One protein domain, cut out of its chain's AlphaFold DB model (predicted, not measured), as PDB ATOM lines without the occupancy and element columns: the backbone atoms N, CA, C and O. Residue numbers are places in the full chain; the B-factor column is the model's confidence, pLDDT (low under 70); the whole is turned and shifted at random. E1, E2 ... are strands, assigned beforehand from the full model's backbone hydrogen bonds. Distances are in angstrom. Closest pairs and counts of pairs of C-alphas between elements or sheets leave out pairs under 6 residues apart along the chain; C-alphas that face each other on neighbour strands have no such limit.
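Overview. This is residues 79 to 118 of the 123 residues of an uncharacterized protein of Nostoc sp. UCD120 (UniProt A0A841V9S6). With little regular structure, this is one slender hairpin, E1 then E2, that reaches out from a body of loops; after it residues 100 to 118 swing away in a wide loop, of which 103 to 109 stick out, and fold back toward residues 79 to 86. The printed part has 40 residues, no named helix and an antiparallel sheet ordered E1 - E2; its class is all strand, with 11 residues in named elements. It is only just compact, close to loose, with a radius of gyration of the C-alphas of 10.5 A, spanning 29 by 22 by 16 A.

Arrangement. Look at E1, residues 87 to 92, and E2, residues 95 to 99: this hairpin is antiparallel at 161 degrees, with a tight link. C-alphas 91 and 96 face each other at 4.1 A. N 88 and O 98, 2.9 A, and N 95 and O 92, 2.8 A, are within hydrogen-bond range.

Along the chain. Find C-alpha 87 at (29.218, 35.995, -1.502); E1 runs 14.5 A from there. E2 runs 12.0 A to C-alpha 99 at (26.553, 36.675, 2.089).

Size, cuts and confidence. The farthest C-alphas, Glu 93 and Arg 118, are 31.9 A apart. The printed part has no cut. Confidence is low, pLDDT under 70, at residues 100 to 110 and 112 to 118.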
ATOM      1  N   THR A  79      33.528  26.174   1.018       80.19
ATOM      2  CA  THR A  79      33.156  25.212  -0.035       80.19
ATOM      3  C   THR A  79      31.677  25.274  -0.407       80.19
ATOM      4  O   THR A  79      31.365  25.071  -1.568       80.19
ATOM      5  N   ASN A  80      30.793  25.597   0.538       75.50
ATOM      6  CA  ASN A  80      29.351  25.804   0.357       75.50
ATOM      7  C   ASN A  80      28.972  27.183  -0.223       75.50
ATOM      8  O   ASN A  80      27.791  27.444  -0.431       75.50
ATOM      9  N   CYS A  81      29.949  28.065  -0.462       77.75
ATOM     10  CA  CYS A  81      29.757  29.431  -0.967       77.75
ATOM     11  C   CYS A  81      30.546  29.737  -2.255       77.75
ATOM     12  O   CYS A  81      30.275  30.738  -2.919       77.75
ATOM     13  N   ARG A  82      31.456  28.845  -2.687       80.00
ATOM     14  CA  ARG A  82      32.070  28.841  -4.033       80.00
ATOM     15  C   ARG A  82      31.036  28.889  -5.170       80.00
ATOM     16  O   ARG A  82      30.489  27.868  -5.570       80.00
ATOM     17  N   GLY A  83      30.821  30.070  -5.748       73.69
ATOM     18  CA  GLY A  83      29.826  30.276  -6.808       73.69
ATOM     19  C   GLY A  83      28.469  30.773  -6.301       73.69
ATOM     20  O   GLY A  83      27.469  30.658  -7.001       73.69
ATOM     21  N   CYS A  84      28.402  31.334  -5.097       78.12
ATOM     22  CA  CYS A  84      27.297  32.209  -4.726       78.12
ATOM     23  C   CYS A  84      27.519  33.591  -5.365       78.12
ATOM     24  O   CYS A  84      28.584  34.184  -5.195       78.12
ATOM     25  N   ARG A  85      26.523  34.126  -6.086       76.94
ATOM     26  CA  ARG A  85      26.595  35.484  -6.671       76.94
ATOM     27  C   ARG A  85      26.613  36.602  -5.622       76.94
ATOM     28  O   ARG A  85      27.030  37.707  -5.938       76.94
ATOM     29  N   ASN A  86      26.154  36.291  -4.409       77.81
ATOM     30  CA  ASN A  86      26.014  37.215  -3.285       77.81
ATOM     31  C   ASN A  86      27.070  36.972  -2.191       77.81
ATOM     32  O   ASN A  86      26.898  37.457  -1.074       77.81
ATOM     33  N   PHE A  87      28.134  36.201  -2.468       81.56
ATOM     34  CA  PHE A  87      29.218  35.995  -1.502       81.56
ATOM     35  C   PHE A  87      29.897  37.332  -1.171       81.56
ATOM     36  O   PHE A  87      30.325  38.040  -2.082       81.56
ATOM     37  N   HIS A  88      29.992  37.659   0.118       84.75
ATOM     38  CA  HIS A  88      30.558  38.924   0.597       84.75
ATOM     39  C   HIS A  88      32.012  38.765   1.034       84.75
ATOM     40  O   HIS A  88      32.896  39.415   0.485       84.75
ATOM     41  N   GLY A  89      32.279  37.846   1.967       82.06
ATOM     42  CA  GLY A  89      33.642  37.451   2.331       82.06
ATOM     43  C   GLY A  89      34.452  38.529   3.057       82.06
ATOM     44  O   GLY A  89      35.678  38.499   2.984       82.06
ATOM     45  N   ILE A  90      33.784  39.469   3.734       83.12
ATOM     46  CA  ILE A  90      34.417  40.491   4.582       83.12
ATOM     47  C   ILE A  90      34.116  40.183   6.048       83.12
ATOM     48  O   ILE A  90      32.999  39.795   6.399       83.12
ATOM     49  N   GLU A  91      35.125  40.358   6.893       85.31
ATOM     50  CA  GLU A  91      35.031  40.219   8.340       85.31
ATOM     51  C   GLU A  91      34.695  41.564   8.994       85.31
ATOM     52  O   GLU A  91      35.335  42.578   8.715       85.31
ATOM     53  N   TYR A  92      33.683  41.564   9.861       85.56
ATOM     54  CA  TYR A  92      33.257  42.708  10.663       85.56
ATOM     55  C   TYR A  92      33.373  42.330  12.133       85.56
ATOM     56  O   TYR A  92      32.735  41.375  12.564       85.56
ATOM     57  N   GLU A  93      34.195  43.055  12.895       92.25
ATOM     58  CA  GLU A  93      34.361  42.840  14.344       92.25
ATOM     59  C   GLU A  93      34.630  41.371  14.739       92.25
ATOM     60  O   GLU A  93      34.138  40.880  15.752       92.25
ATOM     61  N   GLY A  94      35.408  40.639  13.933       86.44
ATOM     62  CA  GLY A  94      35.718  39.224  14.185       86.44
ATOM     63  C   GLY A  94      34.687  38.225  13.639       86.44
ATOM     64  O   GLY A  94      34.834  37.017  13.820       86.44
ATOM     65  N   VAL A  95      33.625  38.703  12.980       79.19
ATOM     66  CA  VAL A  95      32.565  37.873  12.392       79.19
ATOM     67  C   VAL A  95      32.607  37.979  10.869       79.19
ATOM     68  O   VAL A  95      32.389  39.041  10.287       79.19
ATOM     69  N   MET A  96      32.868  36.859  10.192       79.69
ATOM     70  CA  MET A  96      32.835  36.799   8.731       79.69
ATOM     71  C   MET A  96      31.394  36.849   8.218       79.69
ATOM     72  O   MET A  96      30.613  35.919   8.428       79.69
ATOM     73  N   LEU A  97      31.059  37.897   7.467       78.31
ATOM     74  CA  LEU A  97      29.790  37.968   6.757       78.31
ATOM     75  C   LEU A  97      29.913  37.202   5.433       78.31
ATOM     76  O   LEU A  97      30.592  37.623   4.495       78.31
ATOM     77  N   VAL A  98      29.262  36.042   5.369       74.25
ATOM     78  CA  VAL A  98      29.378  35.111   4.237       74.25
ATOM     79  C   VAL A  98      28.595  35.595   3.006       74.25
ATOM     80  O   VAL A  98      29.111  35.508   1.893       74.25
ATOM     81  N   CYS A  99      27.395  36.159   3.178       74.88
ATOM     82  CA  CYS A  99      26.553  36.675   2.089       74.88
ATOM     83  C   CYS A  99      26.139  38.130   2.352       74.88
ATOM     84  O   CYS A  99      25.797  38.462   3.482       74.88
ATOM     85  N   ALA A 100      26.145  38.976   1.315       67.06
ATOM     86  CA  ALA A 100      25.892  40.416   1.449       67.06
ATOM     87  C   ALA A 100      24.424  40.720   1.783       67.06
ATOM     88  O   ALA A 100      24.145  41.455   2.723       67.06
ATOM     89  N   ILE A 101      23.488  40.129   1.031       67.31
ATOM     90  CA  ILE A 101      22.036  40.233   1.218       67.31
ATOM     91  C   ILE A 101      21.409  38.907   0.768       67.31
ATOM     92  O   ILE A 101      21.706  38.418  -0.322       67.31
ATOM     93  N   HIS A 102      20.498  38.359   1.575       57.91
ATOM     94  CA  HIS A 102      19.462  37.448   1.094       57.91
ATOM     95  C   HIS A 102      18.146  38.230   1.170       57.91
ATOM     96  O   HIS A 102      17.679  38.460   2.287       57.91
ATOM     97  N   PRO A 103      17.555  38.696   0.050       54.66
ATOM     98  CA  PRO A 103      16.408  39.610   0.098       54.66
ATOM     99  C   PRO A 103      15.219  39.060   0.896       54.66
ATOM    100  O   PRO A 103      14.398  39.823   1.389       54.66
ATOM    101  N   THR A 104      15.142  37.734   1.032       56.09
ATOM    102  CA  THR A 104      14.067  37.011   1.718       56.09
ATOM    103  C   THR A 104      14.513  36.295   2.997       56.09
ATOM    104  O   THR A 104      13.734  35.522   3.538       56.09
ATOM    105  N   GLY A 105      15.757  36.485   3.461       56.19
ATOM    106  CA  GLY A 105      16.332  35.657   4.532       56.19
ATOM    107  C   GLY A 105      16.527  34.192   4.110       56.19
ATOM    108  O   GLY A 105      16.041  33.766   3.060       56.19
ATOM    109  N   ILE A 106      17.290  33.426   4.892       58.00
ATOM    110  CA  ILE A 106      17.512  31.997   4.642       58.00
ATOM    111  C   ILE A 106      16.859  31.173   5.749       58.00
ATOM    112  O   ILE A 106      17.485  30.786   6.726       58.00
ATOM    113  N   GLU A 107      15.560  30.932   5.603       62.84
ATOM    114  CA  GLU A 107      14.804  30.062   6.518       62.84
ATOM    115  C   GLU A 107      15.066  28.569   6.233       62.84
ATOM    116  O   GLU A 107      14.772  27.692   7.044       62.84
ATOM    117  N   GLU A 108      15.637  28.258   5.067       63.97
ATOM    118  CA  GLU A 108      15.913  26.893   4.634       63.97
ATOM    119  C   GLU A 108      17.357  26.460   4.906       63.97
ATOM    120  O   GLU A 108      18.299  27.249   4.896       63.97
ATOM    121  N   LYS A 109      17.562  25.147   5.058       66.31
ATOM    122  CA  LYS A 109      18.892  24.541   5.268       66.31
ATOM    123  C   LYS A 109      19.828  24.670   4.058       66.31
ATOM    124  O   LYS A 109      21.001  24.307   4.150       66.31
ATOM    125  N   THR A 110      19.320  25.126   2.915       65.94
ATOM    126  CA  THR A 110      20.041  25.196   1.642       65.94
ATOM    127  C   THR A 110      19.996  26.599   1.056       65.94
ATOM    128  O   THR A 110      18.942  27.217   0.987       65.94
ATOM    129  N   CYS A 111      21.144  27.085   0.580       70.44
ATOM    130  CA  CYS A 111      21.248  28.382  -0.083       70.44
ATOM    131  C   CYS A 111      20.658  28.323  -1.504       70.44
ATOM    132  O   CYS A 111      21.183  27.570  -2.325       70.44
ATOM    133  N   PRO A 112      19.628  29.122  -1.839       68.38
ATOM    134  CA  PRO A 112      19.035  29.130  -3.178       68.38
ATOM    135  C   PRO A 112      19.924  29.828  -4.224       68.38
ATOM    136  O   PRO A 112      19.786  29.580  -5.420       68.38
ATOM    137  N   ASP A 113      20.873  30.671  -3.801       68.00
ATOM    138  CA  ASP A 113      21.837  31.310  -4.706       68.00
ATOM    139  C   ASP A 113      22.982  30.384  -5.130       68.00
ATOM    140  O   ASP A 113      23.645  30.641  -6.147       68.00
ATOM    141  N   TRP A 114      23.196  29.288  -4.396       68.69
ATOM    142  CA  TRP A 114      24.126  28.219  -4.741       68.69
ATOM    143  C   TRP A 114      23.697  27.605  -6.082       68.69
ATOM    144  O   TRP A 114      22.649  26.971  -6.158       68.69
ATOM    145  N   LYS A 115      24.510  27.782  -7.138       59.81
ATOM    146  CA  LYS A 115      24.281  27.395  -8.561       59.81
ATOM    147  C   LYS A 115      23.642  28.447  -9.479       59.81
ATOM    148  O   LYS A 115      23.618  28.227 -10.690       59.81
ATOM    149  N   SER A 116      23.193  29.598  -8.973       58.44
ATOM    150  CA  SER A 116      22.737  30.701  -9.845       58.44
ATOM    151  C   SER A 116      23.899  31.385 -10.584       58.44
ATOM    152  O   SER A 116      23.725  31.933 -11.674       58.44
ATOM    153  N   PHE A 117      25.113  31.300 -10.033       52.53
ATOM    154  CA  PHE A 117      26.326  31.767 -10.689       52.53
ATOM    155  C   PHE A 117      26.784  30.745 -11.735       52.53
ATOM    156  O   PHE A 117      27.487  29.779 -11.433       52.53
ATOM    157  N   ARG A 118      26.410  30.960 -12.998       53.38
ATOM    158  CA  ARG A 118      27.101  30.299 -14.107       53.38
ATOM    159  C   ARG A 118      28.406  31.060 -14.360       53.38
ATOM    160  O   ARG A 118      28.330  32.234 -14.729       53.38
TER     161      ARG A 118